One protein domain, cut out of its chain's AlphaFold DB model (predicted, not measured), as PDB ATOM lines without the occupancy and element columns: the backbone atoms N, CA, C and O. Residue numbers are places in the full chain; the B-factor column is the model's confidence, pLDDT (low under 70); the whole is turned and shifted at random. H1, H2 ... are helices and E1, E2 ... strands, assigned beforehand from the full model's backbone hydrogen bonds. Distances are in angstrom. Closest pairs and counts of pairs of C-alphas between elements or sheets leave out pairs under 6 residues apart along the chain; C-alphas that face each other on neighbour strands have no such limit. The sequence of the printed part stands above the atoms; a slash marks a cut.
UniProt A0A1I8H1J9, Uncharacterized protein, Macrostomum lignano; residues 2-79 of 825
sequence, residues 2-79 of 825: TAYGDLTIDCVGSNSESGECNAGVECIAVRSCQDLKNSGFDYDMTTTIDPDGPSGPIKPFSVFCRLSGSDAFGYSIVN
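Overview. This is residues 2 to 79 of the 825 residues of an uncharacterized protein of Macrostomum lignano (UniProt A0A1I8H1J9). With little regular structure, this is a small, strongly twisted three-stranded sheet with one short helix, H1, standing on one face, while residues 2 to 32 make a wide loop to one side. The 78 printed residues, 21 of them in named elements, are of mixed class, in the order H1, E1, E2, E3. The whole is compact, radius of gyration of the C-alphas 13.2 A, spanning 34 by 32 by 20 A.

Along the chain. Find C-alpha 61 at (100.364, 107.363, 76.272); from there E2, residues 61 to 66, runs 15.8 A. E1 is residues 45 to 49, 11.7 A. E3, residues 75 to 78, 9.9 A, ends at (102.166, 116.615, 72.434). H1 is residues 33 to 38, 8.7 A.

Arrangement. E1, E2, E3 form a meander, each strand the antiparallel neighbour of the one before. In hairpin E1 and E2, at 139 degrees, look for N 47 and O 63, 2.9 A, within hydrogen-bond range; in hairpin E2 and E3, at 132 degrees, N 64 and O 77, 2.9 A. H1 is on the sheet, height 9.4 A, and stands up from it at 70 degrees; its closest C-alphas to E2 are Cys 33 and Cys 65, 5.3 A. Every O i to N i+4 pair in H1 is within range.

Size, cuts and confidence. The farthest C-alphas, Asn 15 and Asn 79, are 37.8 A apart. The printed part has no cut. Link E1 to E2 is long. Residues 2 to 28 have pLDDT under 70.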
ATOM      1  N   THR A   2     109.834 111.487  96.543       25.81
ATOM      2  CA  THR A   2     108.964 112.108  97.559       25.81
ATOM      3  C   THR A   2     107.585 112.362  96.965       25.81
ATOM      4  O   THR A   2     107.467 113.189  96.064       25.81
ATOM      5  N   ALA A   3     106.563 111.668  97.464       31.03
ATOM      6  CA  ALA A   3     105.180 111.995  97.144       31.03
ATOM      7  C   ALA A   3     104.809 113.355  97.762       31.03
ATOM      8  O   ALA A   3     105.080 113.605  98.936       31.03
ATOM      9  N   TYR A   4     104.208 114.218  96.949       30.98
ATOM     10  CA  TYR A   4     103.556 115.468  97.328       30.98
ATOM     11  C   TYR A   4     102.317 115.581  96.438       30.98
ATOM     12  O   TYR A   4     102.431 115.410  95.226       30.98
ATOM     13  N   GLY A   5     101.158 115.848  97.037       31.41
ATOM     14  CA  GLY A   5      99.857 115.779  96.366       31.41
ATOM     15  C   GLY A   5      98.985 114.680  96.973       31.41
ATOM     16  O   GLY A   5      99.414 113.536  97.107       31.41
ATOM     17  N   ASP A   6      97.776 115.061  97.376       33.69
ATOM     18  CA  ASP A   6      96.785 114.176  97.984       33.69
ATOM     19  C   ASP A   6      96.060 113.383  96.884       33.69
ATOM     20  O   ASP A   6      95.253 113.931  96.130       33.69
ATOM     21  N   LEU A   7      96.402 112.100  96.741       39.31
ATOM     22  CA  LEU A   7      95.871 111.225  95.694       39.31
ATOM     23  C   LEU A   7      94.464 110.711  96.038       39.31
ATOM     24  O   LEU A   7      94.237 109.510  96.169       39.31
ATOM     25  N   THR A   8      93.489 111.620  96.056       34.69
ATOM     26  CA  THR A   8      92.056 111.284  95.956       34.69
ATOM     27  C   THR A   8      91.639 110.989  94.505       34.69
ATOM     28  O   THR A   8      90.616 111.451  94.004       34.69
ATOM     29  N   ILE A   9      92.433 110.157  93.821       43.19
ATOM     30  CA  ILE A   9      91.864 109.243  92.826       43.19
ATOM     31  C   ILE A   9      91.038 108.222  93.618       43.19
ATOM     32  O   ILE A   9      91.471 107.786  94.685       43.19
ATOM     33  N   ASP A  10      89.865 107.838  93.110       34.81
ATOM     34  CA  ASP A  10      89.023 106.798  93.716       34.81
ATOM     35  C   ASP A  10      89.689 105.413  93.572       34.81
ATOM     36  O   ASP A  10      89.313 104.566  92.757       34.81
ATOM     37  N   CYS A  11      90.715 105.171  94.388       36.47
ATOM     38  CA  CYS A  11      91.218 103.843  94.693       36.47
ATOM     39  C   CYS A  11      90.089 103.080  95.389       36.47
ATOM     40  O   CYS A  11      89.875 103.243  96.593       36.47
ATOM     41  N   VAL A  12      89.357 102.260  94.626       36.09
ATOM     42  CA  VAL A  12      88.218 101.461  95.104       36.09
ATOM     43  C   VAL A  12      88.700 100.422  96.126       36.09
ATOM     44  O   VAL A  12      88.914  99.255  95.806       36.09
ATOM     45  N   GLY A  13      88.880 100.866  97.373       35.22
ATOM     46  CA  GLY A  13      89.292 100.039  98.504       35.22
ATOM     47  C   GLY A  13      90.612 100.390  99.207       35.22
ATOM     48  O   GLY A  13      91.357  99.458  99.493       35.22
ATOM     49  N   SER A  14      90.871 101.647  99.603       34.84
ATOM     50  CA  SER A  14      91.548 101.913 100.901       34.84
ATOM     51  C   SER A  14      91.547 103.389 101.330       34.84
ATOM     52  O   SER A  14      92.149 104.232 100.672       34.84
ATOM     53  N   ASN A  15      90.972 103.680 102.502       37.94
ATOM     54  CA  ASN A  15      90.902 105.028 103.080       37.94
ATOM     55  C   ASN A  15      92.044 105.239 104.098       37.94
ATOM     56  O   ASN A  15      91.808 105.205 105.307       37.94
ATOM     57  N   SER A  16      93.286 105.401 103.634       36.50
ATOM     58  CA  SER A  16      94.452 105.582 104.517       36.50
ATOM     59  C   SER A  16      95.499 106.530 103.926       36.50
ATOM     60  O   SER A  16      96.137 106.198 102.931       36.50
ATOM     61  N   GLU A  17      95.718 107.666 104.594       41.47
ATOM     62  CA  GLU A  17      96.518 108.826 104.144       41.47
ATOM     63  C   GLU A  17      98.033 108.564 103.974       41.47
ATOM     64  O   GLU A  17      98.775 109.443 103.540       41.47
ATOM     65  N   SER A  18      98.524 107.368 104.311       44.91
ATOM     66  CA  SER A  18      99.912 106.969 104.061       44.91
ATOM     67  C   SER A  18     100.047 105.451 103.900       44.91
ATOM     68  O   SER A  18     100.149 104.716 104.885       44.91
ATOM     69  N   GLY A  19     100.084 104.982 102.657       35.97
ATOM     70  CA  GLY A  19     100.414 103.603 102.306       35.97
ATOM     71  C   GLY A  19     101.154 103.556 100.975       35.97
ATOM     72  O   GLY A  19     100.938 104.404 100.111       35.97
ATOM     73  N   GLU A  20     102.031 102.570 100.801       36.91
ATOM     74  CA  GLU A  20     102.503 102.205  99.465       36.91
ATOM     75  C   GLU A  20     101.301 101.668  98.672       36.91
ATOM     76  O   GLU A  20     100.487 100.922  99.223       36.91
ATOM     77  N   CYS A  21     101.156 102.046  97.398       43.56
ATOM     78  CA  CYS A  21     100.090 101.510  96.551       43.56
ATOM     79  C   CYS A  21     100.233  99.983  96.494       43.56
ATOM     80  O   CYS A  21     101.213  99.481  95.942       43.56
ATOM     81  N   ASN A  22      99.287  99.258  97.106       40.31
ATOM     82  CA  ASN A  22      99.361  97.804  97.246       40.31
ATOM     83  C   ASN A  22      99.634  97.156  95.884       40.31
ATOM     84  O   ASN A  22      98.926  97.446  94.921       40.31
ATOM     85  N   ALA A  23     100.634  96.273  95.806       39.97
ATOM     86  CA  ALA A  23     101.006  95.594  94.566       39.97
ATOM     87  C   ALA A  23      99.827  94.744  94.050       39.97
ATOM     88  O   ALA A  23      99.561  93.657  94.560       39.97
ATOM     89  N   GLY A  24      99.089  95.289  93.078       40.06
ATOM     90  CA  GLY A  24      97.768  94.811  92.660       40.06
ATOM     91  C   GLY A  24      96.769  95.937  92.355       40.06
ATOM     92  O   GLY A  24      95.823  95.713  91.606       40.06
ATOM     93  N   VAL A  25      96.991  97.157  92.861       42.25
ATOM     94  CA  VAL A  25      96.313  98.370  92.379       42.25
ATOM     95  C   VAL A  25      97.057  98.871  91.143       42.25
ATOM     96  O   VAL A  25      98.085  99.543  91.245       42.25
ATOM     97  N   GLU A  26      96.548  98.521  89.966       44.44
ATOM     98  CA  GLU A  26      97.005  99.117  88.713       44.44
ATOM     99  C   GLU A  26      96.721 100.626  88.736       44.44
ATOM    100  O   GLU A  26      95.613 101.066  89.050       44.44
ATOM    101  N   CYS A  27      97.742 101.435  88.454       54.53
ATOM    102  CA  CYS A  27      97.624 102.890  88.468       54.53
ATOM    103  C   CYS A  27      96.872 103.353  87.216       54.53
ATOM    104  O   CYS A  27      97.496 103.680  86.206       54.53
ATOM    105  N   ILE A  28      95.537 103.357  87.294       65.50
ATOM    106  CA  ILE A  28      94.645 103.807  86.219       65.50
ATOM    107  C   ILE A  28      95.094 105.191  85.745       65.50
ATOM    108  O   ILE A  28      95.093 106.160  86.509       65.50
ATOM    109  N   ALA A  29      95.479 105.275  84.474       79.31
ATOM    110  CA  ALA A  29      95.887 106.529  83.872       79.31
ATOM    111  C   ALA A  29      94.693 107.495  83.810       79.31
ATOM    112  O   ALA A  29      93.593 107.154  83.377       79.31
ATOM    113  N   VAL A  30      94.921 108.726  84.265       88.25
ATOM    114  CA  VAL A  30      93.940 109.816  84.194       88.25
ATOM    115  C   VAL A  30      93.604 110.138  82.738       88.25
ATOM    116  O   VAL A  30      94.468 110.065  81.864       88.25
ATOM    117  N   ARG A  31      92.357 110.523  82.451       90.44
ATOM    118  CA  ARG A  31      91.914 110.662  81.054       90.44
ATOM    119  C   ARG A  31      92.540 111.845  80.322       90.44
ATOM    120  O   ARG A  31      92.768 111.789  79.116       90.44
ATOM    121  N   SER A  32      92.853 112.920  81.036       92.06
ATOM    122  CA  SER A  32      93.487 114.100  80.460       92.06
ATOM    123  C   SER A  32      94.231 114.941  81.499       92.06
ATOM    124  O   SER A  32      94.016 114.833  82.707       92.06
ATOM    125  N   CYS A  33      95.040 115.881  81.013       92.50
ATOM    126  CA  CYS A  33      95.621 116.932  81.845       92.50
ATOM    127  C   CYS A  33      94.557 117.826  82.508       92.50
ATOM    128  O   CYS A  33      94.815 118.397  83.565       92.50
ATOM    129  N   GLN A  34      93.357 117.952  81.923       92.31
ATOM    130  CA  GLN A  34      92.256 118.680  82.556       92.31
ATOM    131  C   GLN A  34      91.780 117.967  83.823       92.31
ATOM    132  O   GLN A  34      91.480 118.638  84.806       92.31
ATOM    133  N   ASP A  35      91.761 116.635  83.829       90.56
ATOM    134  CA  ASP A  35      91.349 115.856  84.998       90.56
ATOM    135  C   ASP A  35      92.370 115.997  86.135       90.56
ATOM    136  O   ASP A  35      91.971 116.248  87.266       90.56
ATOM    137  N   LEU A  36      93.676 116.010  85.832       89.50
ATOM    138  CA  LEU A  36      94.717 116.355  86.816       89.50
ATOM    139  C   LEU A  36      94.529 117.763  87.399       89.50
ATOM    140  O   LEU A  36      94.585 117.936  88.617       89.50
ATOM    141  N   LYS A  37      94.250 118.768  86.557       89.44
ATOM    142  CA  LYS A  37      93.953 120.134  87.024       89.44
ATOM    143  C   LYS A  37      92.702 120.172  87.914       89.44
ATOM    144  O   LYS A  37      92.678 120.913  88.894       89.44
ATOM    145  N   ASN A  38      91.686 119.362  87.603       89.19
ATOM    146  CA  ASN A  38      90.467 119.228  88.408       89.19
ATOM    147  C   ASN A  38      90.743 118.532  89.758       89.19
ATOM    148  O   ASN A  38      90.174 118.938  90.767       89.19
ATOM    149  N   SER A  39      91.650 117.551  89.793       87.19
ATOM    150  CA  SER A  39      92.168 116.898  91.008       87.19
ATOM    151  C   SER A  39      93.146 117.766  91.819       87.19
ATOM    152  O   SER A  39      93.744 117.282  92.774       87.19
ATOM    153  N   GLY A  40      93.323 119.044  91.466       87.31
ATOM    154  CA  GLY A  40      94.105 120.008  92.247       87.31
ATOM    155  C   GLY A  40      95.600 120.081  91.919       87.31
ATOM    156  O   GLY A  40      96.308 120.833  92.583       87.31
ATOM    157  N   PHE A  41      96.091 119.366  90.901       86.31
ATOM    158  CA  PHE A  41      97.485 119.489  90.460       86.31
ATOM    159  C   PHE A  41      97.724 120.851  89.780       86.31
ATOM    160  O   PHE A  41      96.999 121.239  88.859       86.31
ATOM    161  N   ASP A  42      98.759 121.573  90.216       89.12
ATOM    162  CA  ASP A  42      99.053 122.960  89.823       89.12
ATOM    163  C   ASP A  42     100.468 123.176  89.247       89.12
ATOM    164  O   ASP A  42     100.871 124.316  89.009       89.12
ATOM    165  N   TYR A  43     101.211 122.100  88.970       89.56
ATOM    166  CA  TYR A  43     102.570 122.137  88.419       89.56
ATOM    167  C   TYR A  43     102.676 121.415  87.066       89.56
ATOM    168  O   TYR A  43     102.005 120.416  86.814       89.56
ATOM    169  N   ASP A  44     103.532 121.918  86.173       93.06
ATOM    170  CA  ASP A  44     103.756 121.310  84.853       93.06
ATOM    171  C   ASP A  44     104.496 119.964  84.974       93.06
ATOM    172  O   ASP A  44     105.517 119.868  85.658       93.06
ATOM    173  N   MET A  45     104.007 118.929  84.283       90.88
ATOM    174  CA  MET A  45     104.582 117.577  84.317       90.88
ATOM    175  C   MET A  45     104.338 116.788  83.026       90.88
ATOM    176  O   MET A  45     103.280 116.889  82.410       90.88
ATOM    177  N   THR A  46     105.298 115.945  82.644       91.38
ATOM    178  CA  THR A  46     105.071 114.883  81.649       91.38
ATOM    179  C   THR A  46     104.462 113.669  82.345       91.38
ATOM    180  O   THR A  46     104.965 113.252  83.387       91.38
ATOM    181  N   THR A  47     103.394 113.100  81.789       89.81
ATOM    182  CA  THR A  47     102.660 111.977  82.394       89.81
ATOM    183  C   THR A  47     101.952 111.129  81.349       89.81
ATOM    184  O   THR A  47     101.621 111.611  80.268       89.81
ATOM    185  N   THR A  48     101.669 109.878  81.694       91.81
ATOM    186  CA  THR A  48     100.764 109.023  80.923       91.81
ATOM    187  C   THR A  48      99.310 109.456  81.144       91.81
ATOM    188  O   THR A  48      98.922 109.722  82.284       91.81
ATOM    189  N   ILE A  49      98.515 109.504  80.072       90.44
ATOM    190  CA  ILE A  49      97.053 109.682  80.097       90.44
ATOM    191  C   ILE A  49      96.346 108.634  79.226       90.44
ATOM    192  O   ILE A  49      96.973 108.017  78.363       90.44
ATOM    193  N   ASP A  50      95.040 108.474  79.428       93.12
ATOM    194  CA  ASP A  50      94.191 107.480  78.757       93.12
ATOM    195  C   ASP A  50      92.826 108.086  78.347       93.12
ATOM    196  O   ASP A  50      91.873 108.066  79.131       93.12
ATOM    197  N   PRO A  51      92.710 108.709  77.155       92.75
ATOM    198  CA  PRO A  51      91.569 109.568  76.835       92.75
ATOM    199  C   PRO A  51      90.200 108.875  76.807       92.75
ATOM    200  O   PRO A  51      89.210 109.481  77.221       92.75
ATOM    201  N   ASP A  52      90.106 107.624  76.363       91.38
ATOM    202  CA  ASP A  52      88.893 106.797  76.425       91.38
ATOM    203  C   ASP A  52      88.758 106.041  77.757       91.38
ATOM    204  O   ASP A  52      87.629 105.836  78.212       91.38
ATOM    205  N   GLY A  53      89.868 105.776  78.451       87.62
ATOM    206  CA  GLY A  53      89.915 105.170  79.779       87.62
ATOM    207  C   GLY A  53      90.190 103.661  79.731       87.62
ATOM    208  O   GLY A  53      90.109 103.053  78.666       87.62
ATOM    209  N   PRO A  54      90.406 103.008  80.891       83.75
ATOM    210  CA  PRO A  54      91.050 101.686  81.006       83.75
ATOM    211  C   PRO A  54      90.234 100.491  80.470       83.75
ATOM    212  O   PRO A  54      90.582  99.335  80.691       83.75
ATOM    213  N   SER A  55      89.108 100.742  79.804       85.25
ATOM    214  CA  SER A  55      88.299  99.742  79.091       85.25
ATOM    215  C   SER A  55      88.097 100.097  77.609       85.25
ATOM    216  O   SER A  55      87.297  99.458  76.927       85.25
ATOM    217  N   GLY A  56      88.779 101.137  77.124       87.94
ATOM    218  CA  GLY A  56      88.809 101.558  75.730       87.94
ATOM    219  C   GLY A  56      89.848 100.787  74.902       87.94
ATOM    220  O   GLY A  56      90.720 100.114  75.453       87.94
ATOM    221  N   PRO A  57      89.750 100.836  73.561       91.81
ATOM    222  CA  PRO A  57      90.706 100.182  72.667       91.81
ATOM    223  C   PRO A  57      92.048 100.923  72.541       91.81
ATOM    224  O   PRO A  57      93.018 100.335  72.056       91.81
ATOM    225  N   ILE A  58      92.125 102.201  72.918       93.06
ATOM    226  CA  ILE A  58      93.348 102.996  72.806       93.06
ATOM    227  C   ILE A  58      94.235 102.751  74.029       93.06
ATOM    228  O   ILE A  58      93.786 102.796  75.167       93.06
ATOM    229  N   LYS A  59      95.531 102.510  73.807       91.25
ATOM    230  CA  LYS A  59      96.486 102.332  74.910       91.25
ATOM    231  C   LYS A  59      96.868 103.686  75.531       91.25
ATOM    232  O   LYS A  59      97.067 104.640  74.768       91.25
ATOM    233  N   PRO A  60      97.082 103.770  76.859       91.62
ATOM    234  CA  PRO A  60      97.589 104.979  77.506       91.62
ATOM    235  C   PRO A  60      98.922 105.458  76.902       91.62
ATOM    236  O   PRO A  60      99.743 104.644  76.474       91.62
ATOM    237  N   PHE A  61      99.158 106.772  76.873       93.44
ATOM    238  CA  PHE A  61     100.364 107.363  76.272       93.44
ATOM    239  C   PHE A  61     100.851 108.629  76.978       93.44
ATOM    240  O   PHE A  61     100.107 109.291  77.698       93.44
ATOM    241  N   SER A  62     102.129 108.955  76.768       91.75
ATOM    242  CA  SER A  62     102.806 110.086  77.409       91.75
ATOM    243  C   SER A  62     102.451 111.422  76.752       91.75
ATOM    244  O   SER A  62     102.522 111.560  75.532       91.75
ATOM    245  N   VAL A  63     102.118 112.423  77.568       94.44
ATOM    246  CA  VAL A  63     101.860 113.811  77.157       94.44
ATOM    247  C   VAL A  63     102.532 114.789  78.116       94.44
ATOM    248  O   VAL A  63     102.755 114.474  79.286       94.44
ATOM    249  N   PHE A  64     102.810 116.009  77.657       94.25
ATOM    250  CA  PHE A  64     103.172 117.105  78.552       94.25
ATOM    251  C   PHE A  64     101.905 117.826  79.020       94.25
ATOM    252  O   PHE A  64     101.198 118.447  78.222       94.25
ATOM    253  N   CYS A  65     101.626 117.762  80.318       93.38
ATOM    254  CA  CYS A  65     100.569 118.523  80.963       93.38
ATOM    255  C   CYS A  65     101.113 119.858  81.471       93.38
ATOM    256  O   CYS A  65     101.869 119.896  82.444       93.38
ATOM    257  N   ARG A  66     100.660 120.967  80.873       93.25
ATOM    258  CA  ARG A  66     100.747 122.276  81.531       93.25
ATOM    259  C   ARG A  66      99.574 122.432  82.484       93.25
ATOM    260  O   ARG A  66      98.431 122.529  82.035       93.25
ATOM    261  N   LEU A  67      99.882 122.454  83.775       90.25
ATOM    262  CA  LEU A  67      98.924 122.630  84.868       90.25
ATOM    263  C   LEU A  67      99.236 123.891  85.686       90.25
ATOM    264  O   LEU A  67      98.371 124.360  86.424       90.25
ATOM    265  N   SER A  68     100.432 124.471  85.541       87.50
ATOM    266  CA  SER A  68     100.796 125.730  86.188       87.50
ATOM    267  C   SER A  68     100.134 126.928  85.509       87.50
ATOM    268  O   SER A  68     100.200 127.113  84.292       87.50
ATOM    269  N   GLY A  69      99.460 127.740  86.325       80.88
ATOM    270  CA  GLY A  69      98.634 128.853  85.867       80.88
ATOM    271  C   GLY A  69      97.409 129.081  86.752       80.88
ATOM    272  O   GLY A  69      96.936 128.179  87.450       80.88
ATOM    273  N   SER A  70      96.902 130.315  86.721       73.19
ATOM    274  CA  SER A  70      95.659 130.736  87.386       73.19
ATOM    275  C   SER A  70      94.400 130.461  86.551       73.19
ATOM    276  O   SER A  70      93.297 130.844  86.939       73.19
ATOM    277  N   ASP A  71      94.552 129.805  85.403       74.69
ATOM    278  CA  ASP A  71      93.465 129.260  84.610       74.69
ATOM    279  C   ASP A  71      92.929 127.952  85.208       74.69
ATOM    280  O   ASP A  71      93.653 127.135  85.774       74.69
ATOM    281  N   ALA A  72      91.625 127.723  85.044       83.56
ATOM    282  CA  ALA A  72      90.944 126.497  85.466       83.56
ATOM    283  C   ALA A  72      91.164 125.326  84.482       83.56
ATOM    284  O   ALA A  72      90.333 124.423  84.382       83.56
ATOM    285  N   PHE A  73      92.242 125.368  83.691       87.44
ATOM    286  CA  PHE A  73      92.446 124.482  82.551       87.44
ATOM    287  C   PHE A  73      93.780 123.745  82.621       87.44
ATOM    288  O   PHE A  73      94.824 124.361  82.806       87.44
ATOM    289  N   GLY A  74      93.734 122.426  82.437       90.75
ATOM    290  CA  GLY A  74      94.923 121.608  82.220       90.75
ATOM    291  C   GLY A  74      95.142 121.415  80.724       90.75
ATOM    292  O   GLY A  74      94.253 120.930  80.022       90.75
ATOM    293  N   TYR A  75      96.304 121.815  80.214       92.25
ATOM    294  CA  TYR A  75      96.600 121.777  78.783       92.25
ATOM    295  C   TYR A  75      97.445 120.552  78.462       92.25
ATOM    296  O   TYR A  75      98.632 120.513  78.788       92.25
ATOM    297  N   SER A  76      96.844 119.586  77.771       93.94
ATOM    298  CA  SER A  76      97.586 118.526  77.091       93.94
ATOM    299  C   SER A  76      98.345 119.109  75.899       93.94
ATOM    300  O   SER A  76      97.765 119.825  75.074       93.94
ATOM    301  N   ILE A  77      99.637 118.804  75.821       95.12
ATOM    302  CA  ILE A  77     100.542 119.199  74.743       95.12
ATOM    303  C   ILE A  77     101.329 117.961  74.321       95.12
ATOM    304  O   ILE A  77     101.965 117.313  75.155       95.12
ATOM    305  N   VAL A  78     101.310 117.647  73.027       95.62
ATOM    306  CA  VAL A  78     102.166 116.615  72.434       95.62
ATOM    307  C   VAL A  78     102.988 117.250  71.325       95.62
ATOM    308  O   VAL A  78     102.458 117.704  70.312       95.62
ATOM    309  N   ASN A  79     104.295 117.332  71.547       93.94
ATOM    310  CA  ASN A  79     105.222 117.915  70.587       93.94
ATOM    311  C   ASN A  79     105.468 116.952  69.424       93.94
ATOM    312  O   ASN A  79     105.504 115.737  69.618       93.94
TER     313      ASN A  79